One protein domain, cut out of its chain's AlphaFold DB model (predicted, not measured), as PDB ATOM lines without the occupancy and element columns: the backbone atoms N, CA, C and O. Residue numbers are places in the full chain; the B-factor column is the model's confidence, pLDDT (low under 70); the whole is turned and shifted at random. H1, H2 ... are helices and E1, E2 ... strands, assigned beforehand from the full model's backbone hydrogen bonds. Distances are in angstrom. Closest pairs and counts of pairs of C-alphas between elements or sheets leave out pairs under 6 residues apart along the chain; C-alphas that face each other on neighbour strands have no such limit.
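This is residues 7 to 110 of the 150 residues of an uncharacterized protein of Lactobacillus helveticus (UniProt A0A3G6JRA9). A long two-stranded antiparallel ribbon, E1 and E2, makes the middle of a loose structure, and helix H2 runs alongside it over one face, mostly over E1. H1 lies off the E1 edge of the ribbon, clear of the other helices and of both strands, while H3 and the loop of residues 68 to 90 lie beyond one end of the ribbon and the tail of residues 99 to 110 lies at the other end. The printed part has 104 residues, with three named helices and two named strands in the order H1 H2 E1 H3 E2; its class is mixed, helices and strands, and under half of the residues, 47, are in named elements. The radius of gyration of the C-alphas is 17.7 A, and the C-alphas span 47 by 33 by 21 A.

H1 covers residues 7 to 14, beginning at C-alpha 7 at (30.207, -24.863, -8.336). H2 covers residues 29 to 42 and is the longest helix, 19.7 A from first to last C-alpha. E1 covers residues 48 to 55, 23.8 A long, beginning at C-alpha 48 at (28.487, -44.797, -4.382). H3 covers residues 59 to 67, 12.0 A long. E2 covers residues 91 to 98, 23.7 A long, ending at C-alpha 98 at (26.289, -47.722, -6.853).

E1 and E2 are antiparallel neighbours, with 170 degrees between their N-to-C directions. The C-alphas of residues 54 and 92 face each other at 4.1 A. N 49 and O 97 are within hydrogen-bond range at 2.9 A, as are N 97 and O 49 at 2.8 A. H2 and E1 have 10 pairs of C-alphas within 8 A, the closest being those of Gly 30 and Gly 53, 5.6 A. H2 and E2 have 3 such pairs, the closest being those of Leu 41 and Ser 98, 6.9 A. H1 is apart from H2, E1, H3 and E2, and H2 is apart from H3. In H2 and H3 every O i to N i+4 pair is within hydrogen-bond range; in H1 3 of 4 are.

The two C-alphas farthest apart, those of Lys 17 and Thr 81, are 50.6 A from each other. The printed part has no cut. The links from H1 to H2, 14 residues, and from H3 to E2, 23 residues, are long; those from H2 to E1 and from E1 to H3 are tight. The mean pLDDT of the printed part is 92.8, that of H1 is 81, and no printed residue is under 70.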
ATOM      1  N   LEU A   7      30.798 -23.535  -8.494       73.50
ATOM      2  CA  LEU A   7      30.207 -24.863  -8.336       73.50
ATOM      3  C   LEU A   7      30.946 -25.716  -7.294       73.50
ATOM      4  O   LEU A   7      30.316 -26.200  -6.355       73.50
ATOM      5  N   ILE A   8      32.276 -25.841  -7.397       79.31
ATOM      6  CA  ILE A   8      33.069 -26.609  -6.424       79.31
ATOM      7  C   ILE A   8      32.919 -26.042  -5.003       79.31
ATOM      8  O   ILE A   8      32.580 -26.829  -4.116       79.31
ATOM      9  N   PRO A   9      33.113 -24.733  -4.732       81.62
ATOM     10  CA  PRO A   9      32.945 -24.193  -3.382       81.62
ATOM     11  C   PRO A   9      31.533 -24.393  -2.818       81.62
ATOM     12  O   PRO A   9      31.383 -24.833  -1.674       81.62
ATOM     13  N   THR A  10      30.491 -24.138  -3.618       82.12
ATOM     14  CA  THR A  10      29.098 -24.302  -3.180       82.12
ATOM     15  C   THR A  10      28.788 -25.758  -2.844       82.12
ATOM     16  O   THR A  10      28.249 -26.029  -1.768       82.12
ATOM     17  N   VAL A  11      29.174 -26.710  -3.699       82.38
ATOM     18  CA  VAL A  11      28.956 -28.143  -3.446       82.38
ATOM     19  C   VAL A  11      29.798 -28.614  -2.259       82.38
ATOM     20  O   VAL A  11      29.264 -29.257  -1.358       82.38
ATOM     21  N   SER A  12      31.073 -28.223  -2.177       82.81
ATOM     22  CA  SER A  12      31.977 -28.606  -1.077       82.81
ATOM     23  C   SER A  12      31.481 -28.119   0.283       82.81
ATOM     24  O   SER A  12      31.602 -28.834   1.279       82.81
ATOM     25  N   SER A  13      30.873 -26.928   0.338       85.81
ATOM     26  CA  SER A  13      30.302 -26.387   1.577       85.81
ATOM     27  C   SER A  13      29.157 -27.250   2.127       85.81
ATOM     28  O   SER A  13      29.038 -27.404   3.345       85.81
ATOM     29  N   LYS A  14      28.362 -27.858   1.233       84.06
ATOM     30  CA  LYS A  14      27.208 -28.705   1.573       84.06
ATOM     31  C   LYS A  14      27.569 -30.188   1.720       84.06
ATOM     32  O   LYS A  14      26.978 -30.870   2.551       84.06
ATOM     33  N   PHE A  15      28.559 -30.681   0.975       84.50
ATOM     34  CA  PHE A  15      28.917 -32.101   0.868       84.50
ATOM     35  C   PHE A  15      30.359 -32.382   1.318       84.50
ATOM     36  O   PHE A  15      31.135 -33.022   0.615       84.50
ATOM     37  N   LYS A  16      30.715 -31.956   2.535       79.25
ATOM     38  CA  LYS A  16      32.090 -32.014   3.083       79.25
ATOM     39  C   LYS A  16      32.749 -33.404   3.122       79.25
ATOM     40  O   LYS A  16      33.959 -33.491   3.289       79.25
ATOM     41  N   LYS A  17      31.968 -34.487   3.030       82.81
ATOM     42  CA  LYS A  17      32.456 -35.880   3.070       82.81
ATOM     43  C   LYS A  17      32.691 -36.496   1.685       82.81
ATOM     44  O   LYS A  17      33.178 -37.618   1.611       82.81
ATOM     45  N   PHE A  18      32.327 -35.800   0.610       84.62
ATOM     46  CA  PHE A  18      32.451 -36.309  -0.753       84.62
ATOM     47  C   PHE A  18      33.726 -35.781  -1.411       84.62
ATOM     48  O   PHE A  18      34.049 -34.599  -1.297       84.62
ATOM     49  N   LYS A  19      34.426 -36.645  -2.153       89.62
ATOM     50  CA  LYS A  19      35.420 -36.190  -3.129       89.62
ATOM     51  C   LYS A  19      34.669 -35.588  -4.314       89.62
ATOM     52  O   LYS A  19      33.793 -36.236  -4.880       89.62
ATOM     53  N   ILE A  20      35.015 -34.360  -4.678       91.25
ATOM     54  CA  ILE A  20      34.377 -33.624  -5.772       91.25
ATOM     55  C   ILE A  20      35.343 -33.579  -6.953       91.25
ATOM     56  O   ILE A  20      36.536 -33.328  -6.788       91.25
ATOM     57  N   THR A  21      34.841 -33.847  -8.155       92.25
ATOM     58  CA  THR A  21      35.615 -33.791  -9.402       92.25
ATOM     59  C   THR A  21      34.751 -33.137 -10.474       92.25
ATOM     60  O   THR A  21      33.603 -33.527 -10.661       92.25
ATOM     61  N   CYS A  22      35.288 -32.110 -11.136       92.38
ATOM     62  CA  CYS A  22      34.620 -31.404 -12.230       92.38
ATOM     63  C   CYS A  22      35.131 -31.914 -13.576       92.38
ATOM     64  O   CYS A  22      36.340 -32.040 -13.763       92.38
ATOM     65  N   PHE A  23      34.216 -32.095 -14.524       93.44
ATOM     66  CA  PHE A  23      34.522 -32.410 -15.917       93.44
ATOM     67  C   PHE A  23      34.144 -31.217 -16.786       93.44
ATOM     68  O   PHE A  23      33.091 -30.615 -16.591       93.44
ATOM     69  N   ASN A  24      35.035 -30.850 -17.703       92.06
ATOM     70  CA  ASN A  24      34.818 -29.760 -18.647       92.06
ATOM     71  C   ASN A  24      35.363 -30.164 -20.020       92.06
ATOM     72  O   ASN A  24      36.475 -29.798 -20.397       92.06
ATOM     73  N   THR A  25      34.573 -30.952 -20.736       93.19
ATOM     74  CA  THR A  25      34.847 -31.475 -22.081       93.19
ATOM     75  C   THR A  25      33.705 -31.106 -23.033       93.19
ATOM     76  O   THR A  25      33.257 -31.894 -23.866       93.19
ATOM     77  N   ALA A  26      33.206 -29.870 -22.892       92.25
ATOM     78  CA  ALA A  26      32.061 -29.345 -23.636       92.25
ATOM     79  C   ALA A  26      30.849 -30.298 -23.550       92.25
ATOM     80  O   ALA A  26      30.506 -30.753 -22.455       92.25
ATOM     81  N   CYS A  27      30.221 -30.630 -24.681       92.75
ATOM     82  CA  CYS A  27      29.024 -31.473 -24.745       92.75
ATOM     83  C   CYS A  27      29.232 -32.904 -24.208       92.75
ATOM     84  O   CYS A  27      28.255 -33.581 -23.901       92.75
ATOM     85  N   ALA A  28      30.479 -33.377 -24.083       94.94
ATOM     86  CA  ALA A  28      30.789 -34.709 -23.562       94.94
ATOM     87  C   ALA A  28      30.896 -34.759 -22.025       94.94
ATOM     88  O   ALA A  28      30.922 -35.850 -21.457       94.94
ATOM     89  N   SER A  29      30.895 -33.608 -21.336       95.88
ATOM     90  CA  SER A  29      31.200 -33.509 -19.895       95.88
ATOM     91  C   SER A  29      30.349 -34.432 -19.024       95.88
ATOM     92  O   SER A  29      30.865 -35.061 -18.101       95.88
ATOM     93  N   GLY A  30      29.051 -34.544 -19.324       95.69
ATOM     94  CA  GLY A  30      28.150 -35.445 -18.605       95.69
ATOM     95  C   GLY A  30      28.531 -36.916 -18.789       95.69
ATOM     96  O   GLY A  30      28.635 -37.651 -17.810       95.69
ATOM     97  N   GLY A  31      28.803 -37.335 -20.028       96.44
ATOM     98  CA  GLY A  31      29.240 -38.700 -20.340       96.44
ATOM     99  C   GLY A  31      30.600 -39.044 -19.728       96.44
ATOM    100  O   GLY A  31      30.785 -40.147 -19.210       96.44
ATOM    101  N   ASP A  32      31.527 -38.087 -19.702       96.81
ATOM    102  CA  ASP A  32      32.846 -38.257 -19.090       96.81
ATOM    103  C   ASP A  32      32.758 -38.382 -17.566       96.81
ATOM    104  O   ASP A  32      33.415 -39.245 -16.981       96.81
ATOM    105  N   ALA A  33      31.896 -37.587 -16.924       97.38
ATOM    106  CA  ALA A  33      31.642 -37.685 -15.489       97.38
ATOM    107  C   ALA A  33      31.036 -39.047 -15.107       97.38
ATOM    108  O   ALA A  33      31.460 -39.660 -14.125       97.38
ATOM    109  N   ILE A  34      30.090 -39.548 -15.912       97.75
ATOM    110  CA  ILE A  34      29.517 -40.892 -15.748       97.75
ATOM    111  C   ILE A  34      30.600 -41.961 -15.932       97.75
ATOM    112  O   ILE A  34      30.720 -42.858 -15.099       97.75
ATOM    113  N   SER A  35      31.421 -41.845 -16.979       97.69
ATOM    114  CA  SER A  35      32.497 -42.799 -17.283       97.69
ATOM    115  C   SER A  35      33.551 -42.857 -16.179       97.69
ATOM    116  O   SER A  35      34.007 -43.940 -15.804       97.69
ATOM    117  N   TYR A  36      33.916 -41.702 -15.620       97.50
ATOM    118  CA  TYR A  36      34.822 -41.620 -14.481       97.50
ATOM    119  C   TYR A  36      34.221 -42.284 -13.240       97.50
ATOM    120  O   TYR A  36      34.845 -43.171 -12.658       97.50
ATOM    121  N   ALA A  37      32.989 -41.919 -12.872       97.50
ATOM    122  CA  ALA A  37      32.307 -42.502 -11.720       97.50
ATOM    123  C   ALA A  37      32.150 -44.027 -11.852       97.50
ATOM    124  O   ALA A  37      32.415 -44.751 -10.896       97.50
ATOM    125  N   TYR A  38      31.794 -44.519 -13.044       97.62
ATOM    126  CA  TYR A  38      31.727 -45.950 -13.343       97.62
ATOM    127  C   TYR A  38      33.058 -46.658 -13.051       97.62
ATOM    128  O   TYR A  38      33.064 -47.666 -12.347       97.62
ATOM    129  N   ARG A  39      34.190 -46.121 -13.525       97.19
ATOM    130  CA  ARG A  39      35.516 -46.726 -13.294       97.19
ATOM    131  C   ARG A  39      35.901 -46.729 -11.819       97.19
ATOM    132  O   ARG A  39      36.385 -47.740 -11.323       97.19
ATOM    133  N   GLU A  40      35.655 -45.634 -11.105       97.38
ATOM    134  CA  GLU A  40      35.963 -45.559  -9.674       97.38
ATOM    135  C   GLU A  40      35.128 -46.554  -8.840       97.38
ATOM    136  O   GLU A  40      35.633 -47.141  -7.882       97.38
ATOM    137  N   LEU A  41      33.865 -46.783  -9.217       97.06
ATOM    138  CA  LEU A  41      33.015 -47.805  -8.597       97.06
ATOM    139  C   LEU A  41      33.472 -49.222  -8.968       97.06
ATOM    140  O   LEU A  41      33.594 -50.077  -8.091       97.06
ATOM    141  N   LYS A  42      33.770 -49.464 -10.250       95.94
ATOM    142  CA  LYS A  42      34.228 -50.758 -10.780       95.94
ATOM    143  C   LYS A  42      35.528 -51.227 -10.129       95.94
ATOM    144  O   LYS A  42      35.661 -52.406  -9.811       95.94
ATOM    145  N   TYR A  43      36.468 -50.312  -9.894       96.00
ATOM    146  CA  TYR A  43      37.738 -50.605  -9.223       96.00
ATOM    147  C   TYR A  43      37.657 -50.525  -7.689       96.00
ATOM    148  O   TYR A  43      38.682 -50.573  -7.015       96.00
ATOM    149  N   ASN A  44      36.446 -50.458  -7.120       95.31
ATOM    150  CA  ASN A  44      36.187 -50.428  -5.677       95.31
ATOM    151  C   ASN A  44      36.844 -49.253  -4.927       95.31
ATOM    152  O   ASN A  44      37.025 -49.325  -3.711       95.31
ATOM    153  N   HIS A  45      37.172 -48.154  -5.613       95.88
ATOM    154  CA  HIS A  45      37.667 -46.942  -4.953       95.88
ATOM    155  C   HIS A  45      36.553 -46.246  -4.160       95.88
ATOM    156  O   HIS A  45      36.792 -45.708  -3.078       95.88
ATOM    157  N   TYR A  46      35.320 -46.307  -4.672       95.50
ATOM    158  CA  TYR A  46      34.114 -45.844  -3.987       95.50
ATOM    159  C   TYR A  46      33.003 -46.894  -4.075       95.50
ATOM    160  O   TYR A  46      33.036 -47.797  -4.906       95.50
ATOM    161  N   LYS A  47      31.994 -46.768  -3.205       95.00
ATOM    162  CA  LYS A  47      30.788 -47.621  -3.225       95.00
ATOM    163  C   LYS A  47      29.587 -46.947  -3.878       95.00
ATOM    164  O   LYS A  47      28.687 -47.622  -4.362       95.00
ATOM    165  N   GLN A  48      29.561 -45.619  -3.847       94.50
ATOM    166  CA  GLN A  48      28.487 -44.797  -4.382       94.50
ATOM    167  C   GLN A  48      29.076 -43.524  -4.980       94.50
ATOM    168  O   GLN A  48      30.067 -42.997  -4.470       94.50
ATOM    169  N   ALA A  49      28.450 -43.030  -6.040       96.00
ATOM    170  CA  ALA A  49      28.793 -41.769  -6.673       96.00
ATOM    171  C   ALA A  49      27.515 -41.007  -7.033       96.00
ATOM    172  O   ALA A  49      26.504 -41.603  -7.398       96.00
ATOM    173  N   ILE A  50      27.574 -39.682  -6.936       95.38
ATOM    174  CA  ILE A  50      26.522 -38.788  -7.416       95.38
ATOM    175  C   ILE A  50      27.104 -38.049  -8.613       95.38
ATOM    176  O   ILE A  50      28.136 -37.390  -8.483       95.38
ATOM    177  N   VAL A  51      26.457 -38.170  -9.768       96.25
ATOM    178  CA  VAL A  51      26.859 -37.478 -10.994       96.25
ATOM    179  C   VAL A  51      25.794 -36.449 -11.329       96.25
ATOM    180  O   VAL A  51      24.613 -36.778 -11.421       96.25
ATOM    181  N   ILE A  52      26.216 -35.197 -11.489       94.19
ATOM    182  CA  ILE A  52      25.337 -34.060 -11.758       94.19
ATOM    183  C   ILE A  52      25.852 -33.355 -13.007       94.19
ATOM    184  O   ILE A  52      27.043 -33.066 -13.105       94.19
ATOM    185  N   GLY A  53      24.947 -33.062 -13.935       93.19
ATOM    186  CA  GLY A  53      25.200 -32.211 -15.093       93.19
ATOM    187  C   GLY A  53      24.192 -31.070 -15.119       93.19
ATOM    188  O   GLY A  53      23.027 -31.274 -14.780       93.19
ATOM    189  N   ALA A  54      24.637 -29.875 -15.489       92.44
ATOM    190  CA  ALA A  54      23.763 -28.727 -15.676       92.44
ATOM    191  C   ALA A  54      24.328 -27.806 -16.756       92.44
ATOM    192  O   ALA A  54      25.506 -27.457 -16.706       92.44
ATOM    193  N   ASP A  55      23.463 -27.379 -17.668       91.81
ATOM    194  CA  ASP A  55      23.738 -26.384 -18.696       91.81
ATOM    195  C   ASP A  55      22.672 -25.295 -18.624       91.81
ATOM    196  O   ASP A  55      21.479 -25.581 -18.523       91.81
ATOM    197  N   THR A  56      23.102 -24.035 -18.661       90.81
ATOM    198  CA  THR A  56      22.213 -22.869 -18.647       90.81
ATOM    199  C   THR A  56      22.466 -22.000 -19.864       90.81
ATOM    200  O   THR A  56      23.616 -21.786 -20.272       90.81
ATOM    201  N   LEU A  57      21.393 -21.470 -20.448       91.44
ATOM    202  CA  LEU A  57      21.532 -20.550 -21.565       91.44
ATOM    203  C   LEU A  57      21.942 -19.168 -21.063       91.44
ATOM    204  O   LEU A  57      21.537 -18.688 -20.006       91.44
ATOM    205  N   SER A  58      22.777 -18.506 -21.856       91.75
ATOM    206  CA  SER A  58      23.148 -17.114 -21.640       91.75
ATOM    207  C   SER A  58      23.224 -16.388 -22.982       91.75
ATOM    208  O   SER A  58      23.487 -17.038 -24.002       91.75
ATOM    209  N   PRO A  59      23.062 -15.052 -23.014       92.69
ATOM    210  CA  PRO A  59      23.226 -14.276 -24.242       92.69
ATOM    211  C   PRO A  59      24.591 -14.484 -24.908       92.69
ATOM    212  O   PRO A  59      24.683 -14.506 -26.134       92.69
ATOM    213  N   ILE A  60      25.641 -14.690 -24.107       92.94
ATOM    214  CA  ILE A  60      26.999 -14.965 -24.591       92.94
ATOM    215  C   ILE A  60      27.050 -16.330 -25.280       92.94
ATOM    216  O   ILE A  60      27.540 -16.423 -26.402       92.94
ATOM    217  N   THR A  61      26.505 -17.374 -24.647       90.94
ATOM    218  CA  THR A  61      26.447 -18.721 -25.234       90.94
ATOM    219  C   THR A  61      25.673 -18.694 -26.552       90.94
ATOM    220  O   THR A  61      26.185 -19.141 -27.573       90.94
ATOM    221  N   ALA A  62      24.477 -18.099 -26.558       91.44
ATOM    222  CA  ALA A  62      23.645 -18.008 -27.756       91.44
ATOM    223  C   ALA A  62      24.347 -17.247 -28.893       91.44
ATOM    224  O   ALA A  62      24.417 -17.739 -30.018       91.44
ATOM    225  N   SER A  63      24.937 -16.084 -28.596       93.56
ATOM    226  CA  SER A  63      25.648 -15.279 -29.599       93.56
ATOM    227  C   SER A  63      26.890 -15.995 -30.140       93.56
ATOM    228  O   SER A  63      27.176 -15.918 -31.336       93.56
ATOM    229  N   GLY A  64      27.610 -16.727 -29.284       93.44
ATOM    230  CA  GLY A  64      28.774 -17.519 -29.678       93.44
ATOM    231  C   GLY A  64      28.414 -18.614 -30.681       93.44
ATOM    232  O   GLY A  64      28.998 -18.678 -31.758       93.44
ATOM    233  N   PHE A  65      27.399 -19.426 -30.376       93.12
ATOM    234  CA  PHE A  65      26.936 -20.479 -31.288       93.12
ATOM    235  C   PHE A  65      26.325 -19.922 -32.583       93.12
ATOM    236  O   PHE A  65      26.497 -20.526 -33.644       93.12
ATOM    237  N   MET A  66      25.658 -18.766 -32.523       91.62
ATOM    238  CA  MET A  66      25.163 -18.076 -33.718       91.62
ATOM    239  C   MET A  66      26.316 -17.599 -34.612       91.62
ATOM    240  O   MET A  66      26.273 -17.804 -35.821       91.62
ATOM    241  N   SER A  67      27.377 -17.042 -34.019       93.31
ATOM    242  CA  SER A  67      28.575 -16.589 -34.746       93.31
ATOM    243  C   SER A  67      29.350 -17.745 -35.387       93.31
ATOM    244  O   SER A  67      29.955 -17.574 -36.440       93.31
ATOM    245  N   LEU A  68      29.298 -18.935 -34.781       91.44
ATOM    246  CA  LEU A  68      29.862 -20.165 -35.343       91.44
ATOM    247  C   LEU A  68      29.015 -20.763 -36.482       91.44
ATOM    248  O   LEU A  68      29.406 -21.777 -37.052       91.44
ATOM    249  N   GLY A  69      27.847 -20.187 -36.794       91.31
ATOM    250  CA  GLY A  69      26.919 -20.743 -37.784       91.31
ATOM    251  C   GLY A  69      26.319 -22.088 -37.362       91.31
ATOM    252  O   GLY A  69      25.889 -22.865 -38.208       91.31
ATOM    253  N   ALA A  70      26.314 -22.389 -36.061       92.50
ATOM    254  CA  ALA A  70      25.954 -23.708 -35.546       92.50
ATOM    255  C   ALA A  70      24.469 -23.826 -35.149       92.50
ATOM    256  O   ALA A  70      23.997 -24.928 -34.863       92.50
ATOM    257  N   MET A  71      23.724 -22.715 -35.115       94.38
ATOM    258  CA  MET A  71      22.316 -22.675 -34.700       94.38
ATOM    259  C   MET A  71      21.349 -22.715 -35.885       94.38
ATOM    260  O   MET A  71      21.519 -21.976 -36.850       94.38
ATOM    261  N   SER A  72      20.273 -23.492 -35.752       93.94
ATOM    262  CA  SER A  72      19.125 -23.432 -36.662       93.94
ATOM    263  C   SER A  72      18.017 -22.545 -36.095       93.94
ATOM    264  O   SER A  72      17.577 -22.733 -34.960       93.94
ATOM    265  N   LEU A  73      17.490 -21.631 -36.917       89.75
ATOM    266  CA  LEU A  73      16.302 -20.825 -36.589       89.75
ATOM    267  C   LEU A  73      14.985 -21.601 -36.751       89.75
ATOM    268  O   LEU A  73      13.930 -21.124 -36.339       89.75
ATOM    269  N   LYS A  74      15.032 -22.784 -37.375       92.00
ATOM    270  CA  LYS A  74      13.863 -23.629 -37.671       92.00
ATOM    271  C   LYS A  74      13.796 -24.876 -36.784       92.00
ATOM    272  O   LYS A  74      12.930 -25.720 -36.997       92.00
ATOM    273  N   GLY A  75      14.705 -24.991 -35.817       91.50
ATOM    274  CA  GLY A  75      14.835 -26.152 -34.945       91.50
ATOM    275  C   GLY A  75      15.791 -27.221 -35.482       91.50
ATOM    276  O   GLY A  75      16.062 -27.303 -36.680       91.50
ATOM    277  N   CYS A  76      16.306 -28.048 -34.571       94.44
ATOM    278  CA  CYS A  76      17.162 -29.185 -34.898       94.44
ATOM    279  C   CYS A  76      16.398 -30.239 -35.719       94.44
ATOM    280  O   CYS A  76      15.293 -30.636 -35.352       94.44
ATOM    281  N   LYS A  77      17.010 -30.729 -36.806       95.38
ATOM    282  CA  LYS A  77      16.436 -31.761 -37.691       95.38
ATOM    283  C   LYS A  77      17.406 -32.944 -37.859       95.38
ATOM    284  O   LYS A  77      18.051 -33.050 -38.913       95.38
ATOM    285  N   PRO A  78      17.559 -33.811 -36.839       94.00
ATOM    286  CA  PRO A  78      18.505 -34.924 -36.874       94.00
ATOM    287  C   PRO A  78      18.284 -35.828 -38.089       94.00
ATOM    288  O   PRO A  78      17.147 -36.121 -38.448       94.00
ATOM    289  N   PHE A  79      19.377 -36.263 -38.719       93.75
ATOM    290  CA  PHE A  79      19.386 -37.226 -39.833       93.75
ATOM    291  C   PHE A  79      18.611 -36.817 -41.098       93.75
ATOM    292  O   PHE A  79      18.464 -37.617 -42.018       93.75
ATOM    293  N   THR A  80      18.167 -35.562 -41.199       94.62
ATOM    294  CA  THR A  80      17.532 -35.042 -42.415       94.62
ATOM    295  C   THR A  80      18.562 -34.452 -43.383       94.62
ATOM    296  O   THR A  80      19.645 -33.995 -42.992       94.62
ATOM    297  N   THR A  81      18.221 -34.443 -44.674       93.81
ATOM    298  CA  THR A  81      19.030 -33.799 -45.721       93.81
ATOM    299  C   THR A  81      19.055 -32.280 -45.566       93.81
ATOM    300  O   THR A  81      20.086 -31.664 -45.805       93.81
ATOM    301  N   ASN A  82      17.956 -31.681 -45.099       92.88
ATOM    302  CA  ASN A  82      17.798 -30.233 -44.948       92.88
ATOM    303  C   ASN A  82      18.127 -29.736 -43.522       92.88
ATOM    304  O   ASN A  82      17.420 -28.884 -42.966       92.88
ATOM    305  N   ARG A  83      19.163 -30.324 -42.907       94.75
ATOM    306  CA  ARG A  83      19.697 -29.910 -41.600       94.75
ATOM    307  C   ARG A  83      20.500 -28.616 -41.749       94.75
ATOM    308  O   ARG A  83      21.345 -28.509 -42.630       94.75
ATOM    309  N   ASP A  84      20.233 -27.655 -40.875       94.00
ATOM    310  CA  ASP A  84      20.763 -26.287 -40.946       94.00
ATOM    311  C   ASP A  84      21.329 -25.789 -39.601       94.00
ATOM    312  O   ASP A  84      21.534 -24.596 -39.418       94.00
ATOM    313  N   GLY A  85      21.575 -26.700 -38.653       93.56
ATOM    314  CA  GLY A  85      22.151 -26.399 -37.340       93.56
ATOM    315  C   GLY A  85      21.431 -27.111 -36.195       93.56
ATOM    316  O   GLY A  85      20.578 -27.976 -36.414       93.56
ATOM    317  N   MET A  86      21.780 -26.739 -34.964       94.31
ATOM    318  CA  MET A  86      21.199 -27.281 -33.733       94.31
ATOM    319  C   MET A  86      20.293 -26.268 -33.024       94.31
ATOM    320  O   MET A  86      20.348 -25.064 -33.283       94.31
ATOM    321  N   SER A  87      19.482 -26.759 -32.090       94.06
ATOM    322  CA  SER A  87      18.787 -25.929 -31.104       94.06
ATOM    323  C   SER A  87      19.587 -25.940 -29.809       94.06
ATOM    324  O   SER A  87      20.008 -27.004 -29.365       94.06
ATOM    325  N   LEU A  88      19.789 -24.770 -29.206       93.00
ATOM    326  CA  LEU A  88      20.374 -24.692 -27.873       93.00
ATOM    327  C   LEU A  88      19.306 -24.975 -26.818       93.00
ATOM    328  O   LEU A  88      18.170 -24.519 -26.943       93.00
ATOM    329  N   GLY A  89      19.697 -25.706 -25.782       91.31
ATOM    330  CA  GLY A  89      18.852 -26.018 -24.641       91.31
ATOM    331  C   GLY A  89      19.582 -25.767 -23.331       91.31
ATOM    332  O   GLY A  89      20.806 -25.663 -23.291       91.31
ATOM    333  N   GLU A  90      18.800 -25.688 -22.267       94.44
ATOM    334  CA  GLU A  90      19.262 -25.711 -20.885       94.44
ATOM    335  C   GLU A  90      18.582 -26.851 -20.140       94.44
ATOM    336  O   GLU A  90      17.531 -27.352 -20.547       94.44
ATOM    337  N   GLY A  91      19.191 -27.269 -19.042       94.31
ATOM    338  CA  GLY A  91      18.661 -28.331 -18.210       94.31
ATOM    339  C   GLY A  91      19.659 -28.761 -17.154       94.31
ATOM    340  O   GLY A  91      20.842 -28.432 -17.207       94.31
ATOM    341  N   ALA A  92      19.170 -29.524 -16.185       94.88
ATOM    342  CA  ALA A  92      20.005 -30.173 -15.193       94.88
ATOM    343  C   ALA A  92      19.509 -31.595 -14.945       94.88
ATOM    344  O   ALA A  92      18.308 -31.861 -14.971       94.88
ATOM    345  N   ALA A  93      20.445 -32.498 -14.683       95.44
ATOM    346  CA  ALA A  93      20.173 -33.883 -14.350       95.44
ATOM    347  C   ALA A  93      21.105 -34.344 -13.228       95.44
ATOM    348  O   ALA A  93      22.241 -33.883 -13.100       95.44
ATOM    349  N   CYS A  94      20.612 -35.273 -12.418       95.06
ATOM    350  CA  CYS A  94      21.368 -35.920 -11.358       95.06
ATOM    351  C   CYS A  94      21.077 -37.417 -11.404       95.06
ATOM    352  O   CYS A  94      19.913 -37.813 -11.477       95.06
ATOM    353  N   ILE A  95      22.125 -38.232 -11.341       95.94
ATOM    354  CA  ILE A  95      22.016 -39.681 -11.194       95.94
ATOM    355  C   ILE A  95      22.862 -40.153 -10.015       95.94
ATOM    356  O   ILE A  95      23.921 -39.595  -9.713       95.94
ATOM    357  N   VAL A  96      22.394 -41.211  -9.358       95.81
ATOM    358  CA  VAL A  96      23.124 -41.896  -8.291       95.81
ATOM    359  C   VAL A  96      23.573 -43.247  -8.818       95.81
ATOM    360  O   VAL A  96      22.760 -44.044  -9.279       95.81
ATOM    361  N   LEU A  97      24.875 -43.495  -8.743       96.94
ATOM    362  CA  LEU A  97      25.505 -44.748  -9.132       96.94
ATOM    363  C   LEU A  97      25.972 -45.492  -7.882       96.94
ATOM    364  O   LEU A  97      26.402 -44.886  -6.899       96.94
ATOM    365  N   SER A  98      25.896 -46.816  -7.930       96.44
ATOM    366  CA  SER A  98      26.289 -47.722  -6.853       96.44
ATOM    367  C   SER A  98      27.104 -48.862  -7.447       96.44
ATOM    368  O   SER A  98      26.819 -49.298  -8.562       96.44
ATOM    369  N   SER A  99      28.088 -49.371  -6.705       95.94
ATOM    370  CA  SER A  99      28.828 -50.578  -7.099       95.94
ATOM    371  C   SER A  99      28.013 -51.869  -6.931       95.94
ATOM    372  O   SER A  99      28.469 -52.941  -7.317       95.94
ATOM    373  N   GLN A 100      26.813 -51.781  -6.351       93.94
ATOM    374  CA  GLN A 100      25.903 -52.906  -6.149       93.94
ATOM    375  C   GLN A 100      24.589 -52.683  -6.893       93.94
ATOM    376  O   GLN A 100      23.966 -51.624  -6.753       93.94
ATOM    377  N   TYR A 101      24.150 -53.711  -7.619       93.44
ATOM    378  CA  TYR A 101      22.813 -53.779  -8.192       93.44
ATOM    379  C   TYR A 101      21.817 -54.242  -7.123       93.44
ATOM    380  O   TYR A 101      22.055 -55.224  -6.421       93.44
ATOM    381  N   THR A 102      20.708 -53.521  -6.975       94.00
ATOM    382  CA  THR A 102      19.679 -53.788  -5.960       94.00
ATOM    383  C   THR A 102      18.298 -53.808  -6.605       94.00
ATOM    384  O   THR A 102      18.143 -53.411  -7.756       94.00
ATOM    385  N   SER A 103      17.264 -54.190  -5.854       93.75
ATOM    386  CA  SER A 103      15.874 -54.116  -6.328       93.75
ATOM    387  C   SER A 103      15.417 -52.698  -6.700       93.75
ATOM    388  O   SER A 103      14.421 -52.551  -7.397       93.75
ATOM    389  N   ASN A 104      16.128 -51.664  -6.237       93.12
ATOM    390  CA  ASN A 104      15.839 -50.259  -6.538       93.12
ATOM    391  C   ASN A 104      16.667 -49.718  -7.718       93.12
ATOM    392  O   ASN A 104      16.609 -48.524  -8.015       93.12
ATOM    393  N   SER A 105      17.486 -50.555  -8.358       95.56
ATOM    394  CA  SER A 105      18.315 -50.159  -9.494       95.56
ATOM    395  C   SER A 105      17.482 -50.112 -10.776       95.56
ATOM    396  O   SER A 105      16.837 -51.089 -11.137       95.56
ATOM    397  N   TYR A 106      17.527 -48.986 -11.491       96.31
ATOM    398  CA  TYR A 106      16.806 -48.815 -12.761       96.31
ATOM    399  C   TYR A 106      17.511 -49.487 -13.945       96.31
ATOM    400  O   TYR A 106      16.864 -50.010 -14.846       96.31
ATOM    401  N   SER A 107      18.842 -49.446 -13.958       95.38
ATOM    402  CA  SER A 107      19.674 -49.944 -15.054       95.38
ATOM    403  C   SER A 107      21.096 -50.211 -14.570       95.38
ATOM    404  O   SER A 107      21.513 -49.711 -13.524       95.38
ATOM    405  N   GLU A 108      21.856 -50.963 -15.359       95.94
ATOM    406  CA  GLU A 108      23.278 -51.214 -15.142       95.94
ATOM    407  C   GLU A 108      24.102 -50.574 -16.264       95.94
ATOM    408  O   GLU A 108      23.747 -50.662 -17.439       95.94
ATOM    409  N   ILE A 109      25.218 -49.937 -15.903       96.94
ATOM    410  CA  ILE A 109      26.226 -49.506 -16.873       96.94
ATOM    411  C   ILE A 109      27.188 -50.675 -17.047       96.94
ATOM    412  O   ILE A 109      27.970 -50.963 -16.147       96.94
ATOM    413  N   ILE A 110      27.134 -51.342 -18.197       96.38
ATOM    414  CA  ILE A 110      27.973 -52.522 -18.462       96.38
ATOM    415  C   ILE A 110      29.315 -52.167 -19.114       96.38
ATOM    416  O   ILE A 110      30.284 -52.894 -18.935       96.38
TER     417      ILE A 110